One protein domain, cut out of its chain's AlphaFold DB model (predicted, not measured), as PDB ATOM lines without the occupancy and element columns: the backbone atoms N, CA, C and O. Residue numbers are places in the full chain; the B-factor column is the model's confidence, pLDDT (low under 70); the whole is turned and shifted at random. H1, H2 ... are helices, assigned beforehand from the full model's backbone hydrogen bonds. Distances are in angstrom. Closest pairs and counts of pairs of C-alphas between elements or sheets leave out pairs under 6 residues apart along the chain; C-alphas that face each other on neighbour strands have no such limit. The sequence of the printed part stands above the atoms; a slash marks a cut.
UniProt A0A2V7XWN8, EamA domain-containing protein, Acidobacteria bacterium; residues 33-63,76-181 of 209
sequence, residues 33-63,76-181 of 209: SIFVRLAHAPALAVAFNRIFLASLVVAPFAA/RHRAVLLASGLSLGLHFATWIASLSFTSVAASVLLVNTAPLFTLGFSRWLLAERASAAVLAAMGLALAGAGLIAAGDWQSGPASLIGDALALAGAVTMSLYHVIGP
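What this domain is: This is residues 33 to 63 and 76 to 181 of the 209 residues of the protein "EamA domain-containing protein" of Acidobacteria bacterium (UniProt A0A2V7XWN8). Four long helices make a flat fan: H3 and H7 pack side by side, running opposite ways, as its core; H2 splays away from H3 as one arm of a V, with residues 52 to 63 sticking out, and H6 lies beyond H7 on the other side. H4 is wedged between H7 and H6, H5 packs on H7 farther along, and the short H1 lies near the joint of the V. The printed part has 137 residues with seven named helices, H1 to H7 in order, and no named strand; the class is all helix. It is compact, with a radius of gyration of the C-alphas of 16.4 A, and spans 48 by 45 by 21 A.

How they stand to each other: H1, residues 33 to 38, is close to but not clearly touching H2, residues 43 to 63; their closest C-alphas, of Val 36 and Val 46, are 6.8 A apart. H2 touches H3, residues 76 to 98, with residues 43 to 51 alone, closest at the C-alphas of Ala 43 and Ala 97, 5.2 A, at a steep tilt of 38 degrees, opposite ways. H3 and H4, residues 104 to 111, form a helical hairpin and only just touch, with 3 pairs of C-alphas within 8 A, closest at Ser 98 and Ser 107, 6.3 A. H5, residues 114 to 126, meets H4 only through their link. H6, residues 132 to 155, touches H4 with residues 145 to 149 alone; the closest C-alphas, of Leu 110 and Ala 145, are 6.3 A apart. H7, residues 157 to 179, touches H3 at a shallow tilt of 23 degrees, opposite ways, closest at the C-alphas of Ser 98 and Gly 162, 4.2 A. H7 also touches H4, with Val 111 and Ala 170 closest, C-alphas 4.6 A apart, and H5, with Ala 114 and Ala 170 closest, C-alphas 4.2 A apart. H3 and H6 are apart. Every O i to N i+4 pair is within hydrogen-bond range in H1, H3, H4 and H5, against 15 of 17 in H2, 18 of 20 in H6 and 18 of 19 in H7.

Where its parts are: H1 begins at C-alpha 33, (105.531, 84.431, 90.866). H2 measures 28.7 A, H3 32.9 A, H6 35.1 A and H7 33.8 A. H2 has a kink of 38 degrees near residue 57. H7 ends at C-alpha 179, (112.729, 106.151, 78.790).

The domain as a whole: The C-alphas farthest apart, of Ala 63 and Gln 154, are 49.4 A apart. Residues 64 to 75 are not printed; C-alphas 63 and 76 are 20.8 A apart across this cut. The links that are printed whole are tight. The pLDDT is under 70 in residues 120 to 139, 141 to 158 and 180 to 181.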
ATOM      1  N   SER A  33     106.141  83.819  89.672       79.12
ATOM      2  CA  SER A  33     105.531  84.431  90.866       79.12
ATOM      3  C   SER A  33     105.273  83.416  91.986       79.12
ATOM      4  O   SER A  33     105.407  83.751  93.163       79.12
ATOM      5  N   ILE A  34     104.975  82.164  91.627       82.25
ATOM      6  CA  ILE A  34     104.771  81.065  92.577       82.25
ATOM      7  C   ILE A  34     106.091  80.740  93.282       82.25
ATOM      8  O   ILE A  34     106.124  80.671  94.507       82.25
ATOM      9  N   PHE A  35     107.197  80.621  92.536       83.00
ATOM     10  CA  PHE A  35     108.518  80.371  93.127       83.00
ATOM     11  C   PHE A  35     108.988  81.503  94.042       83.00
ATOM     12  O   PHE A  35     109.591  81.233  95.076       83.00
ATOM     13  N   VAL A  36     108.686  82.758  93.696       81.19
ATOM     14  CA  VAL A  36     108.983  83.910  94.560       81.19
ATOM     15  C   VAL A  36     108.238  83.799  95.888       81.19
ATOM     16  O   VAL A  36     108.830  84.050  96.933       81.19
ATOM     17  N   ARG A  37     106.969  83.380  95.868       77.50
ATOM     18  CA  ARG A  37     106.177  83.203  97.092       77.50
ATOM     19  C   ARG A  37     106.599  81.983  97.916       77.50
ATOM     20  O   ARG A  37     106.432  81.991  99.128       77.50
ATOM     21  N   LEU A  38     107.153  80.959  97.269       82.25
ATOM     22  CA  LEU A  38     107.697  79.773  97.933       82.25
ATOM     23  C   LEU A  38     109.091  80.004  98.540       82.25
ATOM     24  O   LEU A  38     109.563  79.194  99.334       82.25
ATOM     25  N   ALA A  39     109.772  81.085  98.160       79.88
ATOM     26  CA  ALA A  39     111.077  81.414  98.703       79.88
ATOM     27  C   ALA A  39     110.933  81.967 100.131       79.88
ATOM     28  O   ALA A  39     110.416  83.062 100.337       79.88
ATOM     29  N   HIS A  40     111.454  81.241 101.122       74.38
ATOM     30  CA  HIS A  40     111.523  81.676 102.525       74.38
ATOM     31  C   HIS A  40     112.624  82.732 102.767       74.38
ATOM     32  O   HIS A  40     113.407  82.629 103.709       74.38
ATOM     33  N   ALA A  41     112.730  83.732 101.894       82.88
ATOM     34  CA  ALA A  41     113.742  84.782 101.959       82.88
ATOM     35  C   ALA A  41     113.094  86.176 101.914       82.88
ATOM     36  O   ALA A  41     111.996  86.326 101.376       82.88
ATOM     37  N   PRO A  42     113.768  87.220 102.436       83.75
ATOM     38  CA  PRO A  42     113.275  88.590 102.335       83.75
ATOM     39  C   PRO A  42     113.012  88.984 100.877       83.75
ATOM     40  O   PRO A  42     113.831  88.706  99.999       83.75
ATOM     41  N   ALA A  43     111.911  89.699 100.624       82.81
ATOM     42  CA  ALA A  43     111.480  90.106  99.283       82.81
ATOM     43  C   ALA A  43     112.600  90.773  98.455       82.81
ATOM     44  O   ALA A  43     112.804  90.447  97.285       82.81
ATOM     45  N   LEU A  44     113.386  91.657  99.081       85.75
ATOM     46  CA  LEU A  44     114.514  92.326  98.427       85.75
ATOM     47  C   LEU A  44     115.650  91.366  98.051       85.75
ATOM     48  O   LEU A  44     116.268  91.546  97.004       85.75
ATOM     49  N   ALA A  45     115.906  90.332  98.856       86.94
ATOM     50  CA  ALA A  45     116.920  89.327  98.547       86.94
ATOM     51  C   ALA A  45     116.498  88.473  97.342       86.94
ATOM     52  O   ALA A  45     117.302  88.222  96.444       86.94
ATOM     53  N   VAL A  46     115.218  88.091  97.270       86.50
ATOM     54  CA  VAL A  46     114.662  87.370  96.112       86.50
ATOM     55  C   VAL A  46     114.731  88.234  94.850       86.50
ATOM     56  O   VAL A  46     115.178  87.760  93.801       86.50
ATOM     57  N   ALA A  47     114.356  89.513  94.950       86.56
ATOM     58  CA  ALA A  47     114.439  90.467  93.845       86.56
ATOM     59  C   ALA A  47     115.876  90.645  93.339       86.56
ATOM     60  O   ALA A  47     116.123  90.538  92.135       86.56
ATOM     61  N   PHE A  48     116.822  90.854  94.259       88.44
ATOM     62  CA  PHE A  48     118.241  90.984  93.944       88.44
ATOM     63  C   PHE A  48     118.763  89.745  93.218       88.44
ATOM     64  O   PHE A  48     119.287  89.868  92.113       88.44
ATOM     65  N   ASN A  49     118.547  88.553  93.779       87.31
ATOM     66  CA  ASN A  49     119.028  87.302  93.194       87.31
ATOM     67  C   ASN A  49     118.470  87.080  91.784       87.31
ATOM     68  O   ASN A  49     119.210  86.691  90.881       87.31
ATOM     69  N   ARG A  50     117.187  87.383  91.559       88.56
ATOM     70  CA  ARG A  50     116.543  87.220  90.249       88.56
ATOM     71  C   ARG A  50     117.179  88.107  89.178       88.56
ATOM     72  O   ARG A  50     117.483  87.623  88.089       88.56
ATOM     73  N   ILE A  51     117.390  89.388  89.478       89.31
ATOM     74  CA  ILE A  51     117.980  90.343  88.527       89.31
ATOM     75  C   ILE A  51     119.475  90.077  88.354       89.31
ATOM     76  O   ILE A  51     119.981  90.167  87.237       89.31
ATOM     77  N   PHE A  52     120.176  89.725  89.432       90.00
ATOM     78  CA  PHE A  52     121.605  89.433  89.416       90.00
ATOM     79  C   PHE A  52     121.916  88.217  88.541       90.00
ATOM     80  O   PHE A  52     122.734  88.316  87.630       90.00
ATOM     81  N   LEU A  53     121.200  87.105  88.737       89.81
ATOM     82  CA  LEU A  53     121.352  85.903  87.915       89.81
ATOM     83  C   LEU A  53     120.972  86.164  86.455       89.81
ATOM     84  O   LEU A  53     121.718  85.787  85.555       89.81
ATOM     85  N   ALA A  54     119.856  86.858  86.205       88.69
ATOM     86  CA  ALA A  54     119.461  87.225  84.846       88.69
ATOM     87  C   ALA A  54     120.535  88.084  84.157       88.69
ATOM     88  O   ALA A  54     120.892  87.834  83.007       88.69
ATOM     89  N   SER A  55     121.100  89.053  84.879       88.25
ATOM     90  CA  SER A  55     122.178  89.905  84.377       88.25
ATOM     91  C   SER A  55     123.445  89.103  84.107       88.25
ATOM     92  O   SER A  55     124.068  89.321  83.079       88.25
ATOM     93  N   LEU A  56     123.801  88.146  84.968       91.81
ATOM     94  CA  LEU A  56     124.971  87.287  84.785       91.81
ATOM     95  C   LEU A  56     124.837  86.393  83.547       91.81
ATOM     96  O   LEU A  56     125.793  86.246  82.792       91.81
ATOM     97  N   VAL A  57     123.645  85.841  83.307       92.12
ATOM     98  CA  VAL A  57     123.354  85.019  82.122       92.12
ATOM     99  C   VAL A  57     123.379  85.858  80.845       92.12
ATOM    100  O   VAL A  57     123.896  85.407  79.827       92.12
ATOM    101  N   VAL A  58     122.850  87.084  80.880       88.62
ATOM    102  CA  VAL A  58     122.794  87.975  79.707       88.62
ATOM    103  C   VAL A  58     124.134  88.673  79.442       88.62
ATOM    104  O   VAL A  58     124.468  88.939  78.284       88.62
ATOM    105  N   ALA A  59     124.928  88.942  80.479       89.50
ATOM    106  CA  ALA A  59     126.202  89.654  80.409       89.50
ATOM    107  C   ALA A  59     127.163  89.137  79.324       89.50
ATOM    108  O   ALA A  59     127.614  89.970  78.542       89.50
ATOM    109  N   PRO A  60     127.469  87.830  79.186       88.75
ATOM    110  CA  PRO A  60     128.407  87.364  78.161       88.75
ATOM    111  C   PRO A  60     127.917  87.629  76.731       88.75
ATOM    112  O   PRO A  60     128.722  87.891  75.840       88.75
ATOM    113  N   PHE A  61     126.600  87.628  76.508       89.69
ATOM    114  CA  PHE A  61     126.013  87.899  75.194       89.69
ATOM    115  C   PHE A  61     125.922  89.401  74.896       89.69
ATOM    116  O   PHE A  61     126.062  89.822  73.747       89.69
ATOM    117  N   ALA A  62     125.707  90.222  75.926       86.00
ATOM    118  CA  ALA A  62     125.560  91.671  75.803       86.00
ATOM    119  C   ALA A  62     126.887  92.445  75.934       86.00
ATOM    120  O   ALA A  62     126.995  93.564  75.433       86.00
ATOM    121  N   ALA A  63     127.916  91.885  76.572       85.94
ATOM    122  CA  ALA A  63     129.184  92.573  76.817       85.94
ATOM    123  C   ALA A  63     129.919  92.987  75.524       85.94
ATOM    124  O   ALA A  63     130.351  94.138  75.448       85.94
ATOM    125  N   ARG A  76     124.916 112.306  78.673       76.62
ATOM    126  CA  ARG A  76     123.469 112.445  78.916       76.62
ATOM    127  C   ARG A  76     122.685 111.162  78.618       76.62
ATOM    128  O   ARG A  76     121.677 110.907  79.261       76.62
ATOM    129  N   HIS A  77     123.103 110.366  77.637       78.94
ATOM    130  CA  HIS A  77     122.469 109.076  77.344       78.94
ATOM    131  C   HIS A  77     122.834 108.023  78.395       78.94
ATOM    132  O   HIS A  77     121.989 107.198  78.726       78.94
ATOM    133  N   ARG A  78     124.040 108.086  78.979       80.50
ATOM    134  CA  ARG A  78     124.439 107.208  80.092       80.50
ATOM    135  C   ARG A  78     123.578 107.447  81.331       80.50
ATOM    136  O   ARG A  78     123.092 106.488  81.913       80.50
ATOM    137  N   ALA A  79     123.313 108.709  81.674       82.69
ATOM    138  CA  ALA A  79     122.404 109.051  82.771       82.69
ATOM    139  C   ALA A  79     120.985 108.495  82.547       82.69
ATOM    140  O   ALA A  79     120.365 107.982  83.469       82.69
ATOM    141  N   VAL A  80     120.496 108.535  81.305       82.00
ATOM    142  CA  VAL A  80     119.185 107.981  80.931       82.00
ATOM    143  C   VAL A  80     119.164 106.448  80.995       82.00
ATOM    144  O   VAL A  80     118.192 105.876  81.480       82.00
ATOM    145  N   LEU A  81     120.243 105.783  80.574       83.44
ATOM    146  CA  LEU A  81     120.432 104.336  80.738       83.44
ATOM    147  C   LEU A  81     120.434 103.927  82.217       83.44
ATOM    148  O   LEU A  81     119.755 102.972  82.587       83.44
ATOM    149  N   LEU A  82     121.144 104.673  83.067       85.88
ATOM    150  CA  LEU A  82     121.160 104.437  84.511       85.88
ATOM    151  C   LEU A  82     119.780 104.663  85.134       85.88
ATOM    152  O   LEU A  82     119.320 103.823  85.898       85.88
ATOM    153  N   ALA A  83     119.085 105.743  84.766       85.00
ATOM    154  CA  ALA A  83     117.723 106.007  85.229       85.00
ATOM    155  C   ALA A  83     116.746 104.895  84.813       85.00
ATOM    156  O   ALA A  83     115.926 104.462  85.618       85.00
ATOM    157  N   SER A  84     116.869 104.383  83.585       84.88
ATOM    158  CA  SER A  84     116.095 103.236  83.096       84.88
ATOM    159  C   SER A  84     116.368 101.974  83.925       84.88
ATOM    160  O   SER A  84     115.427 101.316  84.369       84.88
ATOM    161  N   GLY A  85     117.640 101.673  84.208       85.44
ATOM    162  CA  GLY A  85     118.033 100.543  85.054       85.44
ATOM    163  C   GLY A  85     117.535 100.664  86.497       85.44
ATOM    164  O   GLY A  85     117.001  99.703  87.041       85.44
ATOM    165  N   LEU A  86     117.638 101.854  87.098       88.94
ATOM    166  CA  LEU A  86     117.108 102.135  88.437       88.94
ATOM    167  C   LEU A  86     115.588 101.966  88.489       88.94
ATOM    168  O   LEU A  86     115.075 101.348  89.417       88.94
ATOM    169  N   SER A  87     114.877 102.457  87.473       86.94
ATOM    170  CA  SER A  87     113.427 102.292  87.354       86.94
ATOM    171  C   SER A  87     113.030 100.816  87.289       86.94
ATOM    172  O   SER A  87     112.095 100.395  87.966       86.94
ATOM    173  N   LEU A  88     113.776 100.012  86.527       86.56
ATOM    174  CA  LEU A  88     113.550  98.570  86.426       86.56
ATOM    175  C   LEU A  88     113.872  97.838  87.740       86.56
ATOM    176  O   LEU A  88     113.144  96.931  88.140       86.56
ATOM    177  N   GLY A  89     114.935  98.241  88.440       85.69
ATOM    178  CA  GLY A  89     115.268  97.706  89.761       85.69
ATOM    179  C   GLY A  89     114.187  98.017  90.797       85.69
ATOM    180  O   GLY A  89     113.743  97.124  91.519       85.69
ATOM    181  N   LEU A  90     113.706  99.263  90.824       87.81
ATOM    182  CA  LEU A  90     112.642  99.697  91.727       87.81
ATOM    183  C   LEU A  90     111.318  98.985  91.428       87.81
ATOM    184  O   LEU A  90     110.614  98.592  92.359       87.81
ATOM    185  N   HIS A  91     111.016  98.745  90.152       88.75
ATOM    186  CA  HIS A  91     109.881  97.926  89.737       88.75
ATOM    187  C   HIS A  91     109.928  96.525  90.358       88.75
ATOM    188  O   HIS A  91     108.974  96.106  91.008       88.75
ATOM    189  N   PHE A  92     111.045  95.807  90.216       87.19
ATOM    190  CA  PHE A  92     111.163  94.463  90.784       87.19
ATOM    191  C   PHE A  92     111.125  94.457  92.312       87.19
ATOM    192  O   PHE A  92     110.518  93.558  92.892       87.19
ATOM    193  N   ALA A  93     111.735  95.450  92.961       86.19
ATOM    194  CA  ALA A  93     111.701  95.583  94.414       86.19
ATOM    195  C   ALA A  93     110.268  95.781  94.933       86.19
ATOM    196  O   ALA A  93     109.833  95.066  95.833       86.19
ATOM    197  N   THR A  94     109.523  96.713  94.335       85.62
ATOM    198  CA  THR A  94     108.141  97.031  94.733       85.62
ATOM    199  C   THR A  94     107.168  95.905  94.389       85.62
ATOM    200  O   THR A  94     106.358  95.520  95.231       85.62
ATOM    201  N   TRP A  95     107.291  95.295  93.206       86.19
ATOM    202  CA  TRP A  95     106.458  94.157  92.818       86.19
ATOM    203  C   TRP A  95     106.679  92.945  93.727       86.19
ATOM    204  O   TRP A  95     105.714  92.398  94.255       86.19
ATOM    205  N   ILE A  96     107.925  92.538  93.975       85.56
ATOM    206  CA  ILE A  96     108.192  91.363  94.818       85.56
ATOM    207  C   ILE A  96     107.805  91.635  96.275       85.56
ATOM    208  O   ILE A  96     107.254  90.748  96.921       85.56
ATOM    209  N   ALA A  97     108.000  92.861  96.770       84.56
ATOM    210  CA  ALA A  97     107.493  93.253  98.081       84.56
ATOM    211  C   ALA A  97     105.963  93.144  98.160       84.56
ATOM    212  O   ALA A  97     105.455  92.615  99.143       84.56
ATOM    213  N   SER A  98     105.222  93.556  97.121       81.94
ATOM    214  CA  SER A  98     103.753  93.454  97.119       81.94
ATOM    215  C   SER A  98     103.251  92.017  97.303       81.94
ATOM    216  O   SER A  98     102.272  91.803  98.012       81.94
ATOM    217  N   LEU A  99     103.959  91.019  96.755       82.06
ATOM    218  CA  LEU A  99     103.588  89.600  96.859       82.06
ATOM    219  C   LEU A  99     103.617  89.062  98.298       82.06
ATOM    220  O   LEU A  99     102.984  88.043  98.574       82.06
ATOM    221  N   SER A 100     104.350  89.717  99.203       80.50
ATOM    222  CA  SER A 100     104.370  89.383 100.632       80.50
ATOM    223  C   SER A 100     103.157  89.922 101.392       80.50
ATOM    224  O   SER A 100     102.876  89.438 102.485       80.50
ATOM    225  N   PHE A 101     102.458  90.914 100.837       76.06
ATOM    226  CA  PHE A 101     101.399  91.656 101.523       76.06
ATOM    227  C   PHE A 101      99.999  91.431 100.933       76.06
ATOM    228  O   PHE A 101      99.028  91.507 101.678       76.06
ATOM    229  N   THR A 102      99.886  91.137  99.632       79.94
ATOM    230  CA  THR A 102      98.609  90.885  98.935       79.94
ATOM    231  C   THR A 102      98.620  89.536  98.198       79.94
ATOM    232  O   THR A 102      99.634  88.829  98.131       79.94
ATOM    233  N   SER A 103      97.479  89.130  97.645       79.31
ATOM    234  CA  SER A 103      97.378  87.909  96.847       79.31
ATOM    235  C   SER A 103      98.205  88.008  95.551       79.31
ATOM    236  O   SER A 103      98.380  89.079  94.967       79.31
ATOM    237  N   VAL A 104      98.725  86.869  95.061       79.31
ATOM    238  CA  VAL A 104      99.485  86.840  93.789       79.31
ATOM    239  C   VAL A 104      98.607  87.343  92.639       79.31
ATOM    240  O   VAL A 104      99.098  88.036  91.753       79.31
ATOM    241  N   ALA A 105      97.308  87.030  92.675       77.38
ATOM    242  CA  ALA A 105      96.343  87.467  91.675       77.38
ATOM    243  C   ALA A 105      96.166  88.995  91.671       77.38
ATOM    244  O   ALA A 105      96.319  89.608  90.613       77.38
ATOM    245  N   ALA A 106      95.914  89.608  92.834       74.38
ATOM    246  CA  ALA A 106      95.749  91.057  92.951       74.38
ATOM    247  C   ALA A 106      97.028  91.809  92.541       74.38
ATOM    248  O   ALA A 106      96.979  92.695  91.687       74.38
ATOM    249  N   SER A 107      98.191  91.393  93.053       79.69
ATOM    250  CA  SER A 107      99.489  92.003  92.722       79.69
ATOM    251  C   SER A 107      99.806  91.945  91.223       79.69
ATOM    252  O   SER A 107     100.149  92.963  90.618       79.69
ATOM    253  N   VAL A 108      99.676  90.770  90.592       80.62
ATOM    254  CA  VAL A 108      99.983  90.602  89.160       80.62
ATOM    255  C   VAL A 108      99.026  91.421  88.298       80.62
ATOM    256  O   VAL A 108      99.465  92.035  87.325       80.62
ATOM    257  N   LEU A 109      97.744  91.481  88.662       79.12
ATOM    258  CA  LEU A 109      96.762  92.291  87.951       79.12
ATOM    259  C   LEU A 109      97.090  93.787  88.029       79.12
ATOM    260  O   LEU A 109      97.115  94.452  86.993       79.12
ATOM    261  N   LEU A 110      97.396  94.292  89.228       77.06
ATOM    262  CA  LEU A 110      97.769  95.691  89.455       77.06
ATOM    263  C   LEU A 110      99.072  96.056  88.737       77.06
ATOM    264  O   LEU A 110      99.156  97.100  88.103       77.06
ATOM    265  N   VAL A 111     100.088  95.194  88.745       80.75
ATOM    266  CA  VAL A 111     101.323  95.457  87.989       80.75
ATOM    267  C   VAL A 111     101.083  95.456  86.477       80.75
ATOM    268  O   VAL A 111     101.678  96.260  85.753       80.75
ATOM    269  N   ASN A 112     100.179  94.607  85.984       81.69
ATOM    270  CA  ASN A 112      99.839  94.542  84.564       81.69
ATOM    271  C   ASN A 112      99.097  95.794  84.060       81.69
ATOM    272  O   ASN A 112      98.912  95.956  82.855       81.69
ATOM    273  N   THR A 113      98.736  96.731  84.944       77.06
ATOM    274  CA  THR A 113      98.267  98.062  84.548       77.06
ATOM    275  C   THR A 113      99.406  99.016  84.162       77.06
ATOM    276  O   THR A 113      99.155 100.186  83.885       77.06
ATOM    277  N   ALA A 114     100.668  98.574  84.092       78.50
ATOM    278  CA  ALA A 114     101.786  99.392  83.602       78.50
ATOM    279  C   ALA A 114     101.539 100.053  82.221       78.50
ATOM    280  O   ALA A 114     101.828 101.240  82.060       78.50
ATOM    281  N   PRO A 115     100.935  99.396  81.209       73.69
ATOM    282  CA  PRO A 115     100.616 100.065  79.945       73.69
ATOM    283  C   PRO A 115      99.737 101.313  80.131       73.69
ATOM    284  O   PRO A 115      99.834 102.248  79.334       73.69
ATOM    285  N   LEU A 116      98.941 101.372  81.210       72.81
ATOM    286  CA  LEU A 116      98.092 102.516  81.527       72.81
ATOM    287  C   LEU A 116      98.911 103.774  81.801       72.81
ATOM    288  O   LEU A 116      98.731 104.815  81.167       72.81
ATOM    289  N   PHE A 117      99.850 103.648  82.734       73.06
ATOM    290  CA  PHE A 117     100.750 104.725  83.109       73.06
ATOM    291  C   PHE A 117     101.718 105.039  81.970       73.06
ATOM    292  O   PHE A 117     102.006 106.203  81.730       73.06
ATOM    293  N   THR A 118     102.150 104.032  81.204       73.62
ATOM    294  CA  THR A 118     103.002 104.231  80.018       73.62
ATOM    295  C   THR A 118     102.312 105.131  78.993       73.62
ATOM    296  O   THR A 118     102.930 106.059  78.476       73.62
ATOM    297  N   LEU A 119     101.019 104.917  78.737       70.12
ATOM    298  CA  LEU A 119     100.231 105.758  77.839       70.12
ATOM    299  C   LEU A 119     100.016 107.166  78.403       70.12
ATOM    300  O   LEU A 119     100.131 108.137  77.661       70.12
ATOM    301  N   GLY A 120      99.741 107.288  79.705       69.56
ATOM    302  CA  GLY A 120      99.621 108.581  80.385       69.56
ATOM    303  C   GLY A 120     100.916 109.396  80.313       69.56
ATOM    304  O   GLY A 120     100.899 110.555  79.899       69.56
ATOM    305  N   PHE A 121     102.050 108.762  80.620       69.12
ATOM    306  CA  PHE A 121     103.374 109.358  80.487       69.12
ATOM    307  C   PHE A 121     103.701 109.684  79.030       69.12
ATOM    308  O   PHE A 121     104.199 110.771  78.775       69.12
ATOM    309  N   SER A 122     103.374 108.822  78.062       67.12
ATOM    310  CA  SER A 122     103.560 109.128  76.635       67.12
ATOM    311  C   SER A 122     102.712 110.326  76.193       67.12
ATOM    312  O   SER A 122     103.199 111.210  75.498       67.12
ATOM    313  N   ARG A 123     101.468 110.448  76.667       63.47
ATOM    314  CA  ARG A 123     100.632 111.632  76.407       63.47
ATOM    315  C   ARG A 123     101.263 112.907  76.955       63.47
ATOM    316  O   ARG A 123     101.252 113.932  76.283       63.47
ATOM    317  N   TRP A 124     101.784 112.841  78.177       58.75
ATOM    318  CA  TRP A 124     102.363 113.992  78.864       58.75
ATOM    319  C   TRP A 124     103.738 114.385  78.305       58.75
ATOM    320  O   TRP A 124     104.049 115.569  78.223       58.75
ATOM    321  N   LEU A 125     104.540 113.406  77.879       56.56
ATOM    322  CA  LEU A 125     105.927 113.599  77.449       56.56
ATOM    323  C   LEU A 125     106.089 113.695  75.915       56.56
ATOM    324  O   LEU A 125     107.022 114.345  75.452       56.56
ATOM    325  N   LEU A 126     105.216 113.045  75.130       55.06
ATOM    326  CA  LEU A 126     105.265 112.941  73.657       55.06
ATOM    327  C   LEU A 126     104.006 113.491  72.941       55.06
ATOM    328  O   LEU A 126     103.990 113.531  71.714       55.06
ATOM    329  N   ALA A 127     102.967 113.935  73.663       54.06
ATOM    330  CA  ALA A 127     101.719 114.488  73.107       54.06
ATOM    331  C   ALA A 127     100.927 113.558  72.155       54.06
ATOM    332  O   ALA A 127     100.021 114.013  71.450       54.06
ATOM    333  N   GLU A 128     101.200 112.251  72.149       54.94
ATOM    334  CA  GLU A 128     100.444 111.286  71.340       54.94
ATOM    335  C   GLU A 128      99.063 111.002  71.947       54.94
ATOM    336  O   GLU A 128      98.914 110.832  73.155       54.94
ATOM    337  N   ARG A 129      98.012 110.968  71.119       51.88
ATOM    338  CA  ARG A 129      96.628 110.769  71.583       51.88
ATOM    339  C   ARG A 129      96.288 109.279  71.661       51.88
ATOM    340  O   ARG A 129      96.255 108.595  70.648       51.88
ATOM    341  N   ALA A 130      95.950 108.810  72.861       57.75
ATOM    342  CA  ALA A 130      95.330 107.506  73.083       57.75
ATOM    343  C   ALA A 130      93.965 107.395  72.379       57.75
ATOM    344  O   ALA A 130      93.166 108.334  72.447       57.75
ATOM    345  N   SER A 131      93.671 106.250  71.755       63.22
ATOM    346  CA  SER A 131      92.343 105.980  71.191       63.22
ATOM    347  C   SER A 131      91.311 105.721  72.299       63.22
ATOM    348  O   SER A 131      91.645 105.247  73.387       63.22
ATOM    349  N   ALA A 132      90.035 106.016  72.028       63.31
ATOM    350  CA  ALA A 132      88.945 105.796  72.983       63.31
ATOM    351  C   ALA A 132      88.802 104.318  73.394       63.31
ATOM    352  O   ALA A 132      88.480 104.027  74.542       63.31
ATOM    353  N   ALA A 133      89.117 103.387  72.484       58.34
ATOM    354  CA  ALA A 133      89.141 101.952  72.762       58.34
ATOM    355  C   ALA A 133      90.198 101.580  73.810       58.34
ATOM    356  O   ALA A 133      89.933 100.744  74.673       58.34
ATOM    357  N   VAL A 134      91.367 102.235  73.777       61.91
ATOM    358  CA  VAL A 134      92.374 102.059  74.824       61.91
ATOM    359  C   VAL A 134      91.793 102.562  76.136       61.91
ATOM    360  O   VAL A 134      91.648 101.754  77.038       61.91
ATOM    361  N   LEU A 135      91.332 103.817  76.222       64.62
ATOM    362  CA  LEU A 135      90.741 104.381  77.451       64.62
ATOM    363  C   LEU A 135      89.613 103.517  78.052       64.62
ATOM    364  O   LEU A 135      89.559 103.351  79.269       64.62
ATOM    365  N   ALA A 136      88.755 102.921  77.222       64.31
ATOM    366  CA  ALA A 136      87.711 102.000  77.672       64.31
ATOM    367  C   ALA A 136      88.284 100.688  78.240       64.31
ATOM    368  O   ALA A 136      87.888 100.265  79.326       64.31
ATOM    369  N   ALA A 137      89.259 100.073  77.561       62.84
ATOM    370  CA  ALA A 137      89.965  98.897  78.073       62.84
ATOM    371  C   ALA A 137      90.735  99.206  79.373       62.84
ATOM    372  O   ALA A 137      90.788  98.363  80.266       62.84
ATOM    373  N   MET A 138      91.275 100.426  79.514       64.19
ATOM    374  CA  MET A 138      91.917 100.908  80.744       64.19
ATOM    375  C   MET A 138      90.912 100.975  81.901       64.19
ATOM    376  O   MET A 138      91.189 100.458  82.981       64.19
ATOM    377  N   GLY A 139      89.741 101.580  81.672       65.94
ATOM    378  CA  GLY A 139      88.672 101.660  82.669       65.94
ATOM    379  C   GLY A 139      88.181 100.279  83.101       65.94
ATOM    380  O   GLY A 139      88.022 100.031  84.293       65.94
ATOM    381  N   LEU A 140      88.032  99.351  82.152       72.50
ATOM    382  CA  LEU A 140      87.633  97.972  82.436       72.50
ATOM    383  C   LEU A 140      88.697  97.206  83.239       72.50
ATOM    384  O   LEU A 140      88.352  96.491  84.178       72.50
ATOM    385  N   ALA A 141      89.984  97.383  82.921       66.69
ATOM    386  CA  ALA A 141      91.083  96.777  83.674       66.69
ATOM    387  C   ALA A 141      91.159  97.307  85.116       66.69
ATOM    388  O   ALA A 141      91.327  96.522  86.048       66.69
ATOM    389  N   LEU A 142      90.979  98.619  85.312       66.62
ATOM    390  CA  LEU A 142      90.922  99.241  86.640       66.62
ATOM    391  C   LEU A 142      89.691  98.790  87.433       66.62
ATOM    392  O   LEU A 142      89.804  98.537  88.629       66.62
ATOM    393  N   ALA A 143      88.538  98.636  86.779       69.56
ATOM    394  CA  ALA A 143      87.334  98.106  87.410       69.56
ATOM    395  C   ALA A 143      87.520  96.646  87.853       69.56
ATOM    396  O   ALA A 143      87.166  96.304  88.978       69.56
ATOM    397  N   GLY A 144      88.135  95.801  87.017       65.94
ATOM    398  CA  GLY A 144      88.476  94.422  87.380       65.94
ATOM    399  C   GLY A 144      89.478  94.342  88.537       65.94
ATOM    400  O   GLY A 144      89.296  93.539  89.450       65.94
ATOM    401  N   ALA A 145      90.491  95.214  88.543       62.69
ATOM    402  CA  ALA A 145      91.445  95.331  89.647       62.69
ATOM    403  C   ALA A 145      90.773  95.783  90.952       62.69
ATOM    404  O   ALA A 145      90.996  95.170  91.993       62.69
ATOM    405  N   GLY A 146      89.906  96.797  90.887       63.66
ATOM    406  CA  GLY A 146      89.126  97.272  92.029       63.66
ATOM    407  C   GLY A 146      88.155  96.222  92.569       63.66
ATOM    408  O   GLY A 146      87.997  96.112  93.779       63.66
ATOM    409  N   LEU A 147      87.551  95.407  91.698       69.31
ATOM    410  CA  LEU A 147      86.645  94.329  92.103       69.31
ATOM    411  C   LEU A 147      87.380  93.212  92.860       69.31
ATOM    412  O   LEU A 147      86.865  92.705  93.853       69.31
ATOM    413  N   ILE A 148      88.591  92.855  92.423       65.38
ATOM    414  CA  ILE A 148      89.430  91.855  93.101       65.38
ATOM    415  C   ILE A 148      89.973  92.409  94.424       65.38
ATOM    416  O   ILE A 148      89.882  91.725  95.440       65.38
ATOM    417  N   ALA A 149      90.436  93.664  94.444       60.47
ATOM    418  CA  ALA A 149      90.866  94.339  95.671       60.47
ATOM    419  C   ALA A 149      89.720  94.482  96.690       60.47
ATOM    420  O   ALA A 149      89.930  94.349  97.892       60.47
ATOM    421  N   ALA A 150      88.483  94.687  96.219       61.94
ATOM    422  CA  ALA A 150      87.311  94.732  97.083       61.94
ATOM    423  C   ALA A 150      86.915  93.359  97.653       61.94
ATOM    424  O   ALA A 150      86.316  93.294  98.725       61.94
ATOM    425  N   GLY A 151      87.276  92.263  96.979       63.53
ATOM    426  CA  GLY A 151      87.172  90.910  97.533       63.53
ATOM    427  C   GLY A 151      88.148  90.670  98.692       63.53
ATOM    428  O   GLY A 151      87.806  89.969  99.642       63.53
ATOM    429  N   ASP A 152      89.310  91.327  98.662       61.66
ATOM    430  CA  ASP A 152      90.338  91.280  99.710       61.66
ATOM    431  C   ASP A 152      90.091  92.307 100.848       61.66
ATOM    432  O   ASP A 152      90.932  92.453 101.736       61.66
ATOM    433  N   TRP A 153      88.933  92.984 100.921       56.22
ATOM    434  CA  TRP A 153      88.637  93.990 101.970       56.22
ATOM    435  C   TRP A 153      88.617  93.408 103.400       56.22
ATOM    436  O   TRP A 153      88.805  94.134 104.376       56.22
ATOM    437  N   GLN A 154      88.443  92.090 103.548       57.03
ATOM    438  CA  GLN A 154      88.544  91.387 104.839       57.03
ATOM    439  C   GLN A 154      89.995  91.122 105.294       57.03
ATOM    440  O   GLN A 154      90.206  90.681 106.421       57.03
ATOM    441  N   SER A 155      91.003  91.428 104.467       61.22
ATOM    442  CA  SER A 155      92.416  91.056 104.680       61.22
ATOM    443  C   SER A 155      93.219  92.010 105.579       61.22
ATOM    444  O   SER A 155      94.396  91.771 105.848       61.22
ATOM    445  N   GLY A 156      92.614  93.104 106.052       67.12
ATOM    446  CA  GLY A 156      93.258  94.080 106.938       67.12
ATOM    447  C   GLY A 156      94.240  95.059 106.253       67.12
ATOM    448  O   GLY A 156      94.437  95.019 105.037       67.12
ATOM    449  N   PRO A 157      94.880  95.967 107.024       68.06
ATOM    450  CA  PRO A 157      95.683  97.088 106.502       68.06
ATOM    451  C   PRO A 157      96.915  96.681 105.682       68.06
ATOM    452  O   PRO A 157      97.394  97.456 104.856       68.06
ATOM    453  N   ALA A 158      97.437  95.474 105.907       69.62
ATOM    454  CA  ALA A 158      98.602  94.958 105.196       69.62
ATOM    455  C   ALA A 158      98.329  94.771 103.693       69.62
ATOM    456  O   ALA A 158      99.202  95.078 102.883       69.62
ATOM    457  N   SER A 159      97.112  94.368 103.311       72.75
ATOM    458  CA  SER A 159      96.739  94.170 101.902       72.75
ATOM    459  C   SER A 159      96.794  95.473 101.105       72.75
ATOM    460  O   SER A 159      97.338  95.505 100.004       72.75
ATOM    461  N   LEU A 160      96.345  96.581 101.707       74.31
ATOM    462  CA  LEU A 160      96.372  97.908 101.082       74.31
ATOM    463  C   LEU A 160      97.802  98.385 100.790       74.31
ATOM    464  O   LEU A 160      98.057  99.009  99.760       74.31
ATOM    465  N   ILE A 161      98.752  98.074 101.680       80.19
ATOM    466  CA  ILE A 161     100.176  98.369 101.467       80.19
ATOM    467  C   ILE A 161     100.711  97.546 100.288       80.19
ATOM    468  O   ILE A 161     101.460  98.071  99.462       80.19
ATOM    469  N   GLY A 162     100.301  96.279 100.176       78.94
ATOM    470  CA  GLY A 162     100.619  95.422  99.034       78.94
ATOM    471  C   GLY A 162     100.109  95.993  97.714       78.94
ATOM    472  O   GLY A 162     100.872  96.097  96.753       78.94
ATOM    473  N   ASP A 163      98.862  96.445  97.680       79.19
ATOM    474  CA  ASP A 163      98.255  97.015  96.475       79.19
ATOM    475  C   ASP A 163      98.939  98.328  96.061       79.19
ATOM    476  O   ASP A 163      99.249  98.538  94.883       79.19
ATOM    477  N   ALA A 164      99.282  99.187  97.029       79.50
ATOM    478  CA  ALA A 164     100.055 100.403  96.782       79.50
ATOM    479  C   ALA A 164     101.460 100.099  96.228       79.50
ATOM    480  O   ALA A 164     101.918 100.762  95.292       79.50
ATOM    481  N   LEU A 165     102.133  99.073  96.758       80.81
ATOM    482  CA  LEU A 165     103.425  98.598  96.251       80.81
ATOM    483  C   LEU A 165     103.311  98.055  94.818       80.81
ATOM    484  O   LEU A 165     104.171  98.347  93.986       80.81
ATOM    485  N   ALA A 166     102.245  97.320  94.498       82.00
ATOM    486  CA  ALA A 166     102.004  96.816  93.147       82.00
ATOM    487  C   ALA A 166     101.777  97.963  92.145       82.00
ATOM    488  O   ALA A 166     102.359  97.967  91.057       82.00
ATOM    489  N   LEU A 167     101.015  98.990  92.532       80.25
ATOM    490  CA  LEU A 167     100.825 100.198  91.723       80.25
ATOM    491  C   LEU A 167     102.129 100.985  91.530       80.25
ATOM    492  O   LEU A 167     102.426 101.420  90.415       80.25
ATOM    493  N   ALA A 168     102.953 101.118  92.573       82.00
ATOM    494  CA  ALA A 168     104.284 101.714  92.452       82.00
ATOM    495  C   ALA A 168     105.169 100.925  91.464       82.00
ATOM    496  O   ALA A 168     105.881 101.516  90.642       82.00
ATOM    497  N   GLY A 169     105.059  99.595  91.468       80.94
ATOM    498  CA  GLY A 169     105.660  98.716  90.467       80.94
ATOM    499  C   GLY A 169     105.178  99.021  89.047       80.94
ATOM    500  O   GLY A 169     105.994  99.146  88.132       80.94
ATOM    501  N   ALA A 170     103.875  99.206  88.839       82.06
ATOM    502  CA  ALA A 170     103.318  99.549  87.528       82.06
ATOM    503  C   ALA A 170     103.849 100.897  87.000       82.06
ATOM    504  O   ALA A 170     104.224 101.015  85.827       82.06
ATOM    505  N   VAL A 171     103.938 101.912  87.864       82.25
ATOM    506  CA  VAL A 171     104.451 103.250  87.519       82.25
ATOM    507  C   VAL A 171     105.923 103.192  87.110       82.25
ATOM    508  O   VAL A 171     106.312 103.729  86.071       82.25
ATOM    509  N   THR A 172     106.747 102.500  87.890       83.88
ATOM    510  CA  THR A 172     108.191 102.376  87.633       83.88
ATOM    511  C   THR A 172     108.495 101.531  86.394       83.88
ATOM    512  O   THR A 172     109.396 101.869  85.622       83.88
ATOM    513  N   MET A 173     107.693 100.503  86.105       83.75
ATOM    514  CA  MET A 173     107.774  99.774  84.831       83.75
ATOM    515  C   MET A 173     107.475 100.681  83.634       83.75
ATOM    516  O   MET A 173     108.104 100.604  82.580       83.75
ATOM    517  N   SER A 174     106.519 101.585  83.804       81.19
ATOM    518  CA  SER A 174     106.101 102.509  82.752       81.19
ATOM    519  C   SER A 174     107.155 103.555  82.444       81.19
ATOM    520  O   SER A 174     107.421 103.848  81.280       81.19
ATOM    521  N   LEU A 175     107.811 104.074  83.482       82.44
ATOM    522  CA  LEU A 175     108.971 104.945  83.330       82.44
ATOM    523  C   LEU A 175     110.082 104.241  82.540       82.44
ATOM    524  O   LEU A 175     110.605 104.821  81.590       82.44
ATOM    525  N   TYR A 176     110.378 102.973  82.846       82.75
ATOM    526  CA  TYR A 176     111.329 102.171  82.068       82.75
ATOM    527  C   TYR A 176     110.938 102.100  80.577       82.75
ATOM    528  O   TYR A 176     111.775 102.370  79.710       82.75
ATOM    529  N   HIS A 177     109.662 101.825  80.277       78.12
ATOM    530  CA  HIS A 177     109.151 101.743  78.905       78.12
ATOM    531  C   HIS A 177     109.171 103.067  78.140       78.12
ATOM    532  O   HIS A 177     109.364 103.041  76.931       78.12
ATOM    533  N   VAL A 178     108.975 104.215  78.791       74.00
ATOM    534  CA  VAL A 178     109.001 105.528  78.116       74.00
ATOM    535  C   VAL A 178     110.433 106.019  77.903       74.00
ATOM    536  O   VAL A 178     110.750 106.623  76.875       74.00
ATOM    537  N   ILE A 179     111.330 105.723  78.846       73.81
ATOM    538  CA  ILE A 179     112.729 106.151  78.790       73.81
ATOM    539  C   ILE A 179     113.493 105.461  77.643       73.81
ATOM    540  O   ILE A 179     114.321 106.096  76.985       73.81
ATOM    541  N   GLY A 180     113.215 104.180  77.379       59.19
ATOM    542  CA  GLY A 180     113.941 103.372  76.387       59.19
ATOM    543  C   GLY A 180     113.790 103.817  74.916       59.19
ATOM    544  O   GLY A 180     114.798 103.885  74.210       59.19
ATOM    545  N   PRO A 181     112.581 104.140  74.414       54.97
ATOM    546  CA  PRO A 181     112.346 104.433  72.994       54.97
ATOM    547  C   PRO A 181     112.418 105.913  72.599       54.97
ATOM    548  O   PRO A 181     112.535 106.198  71.406       54.97
TER     549      PRO A 181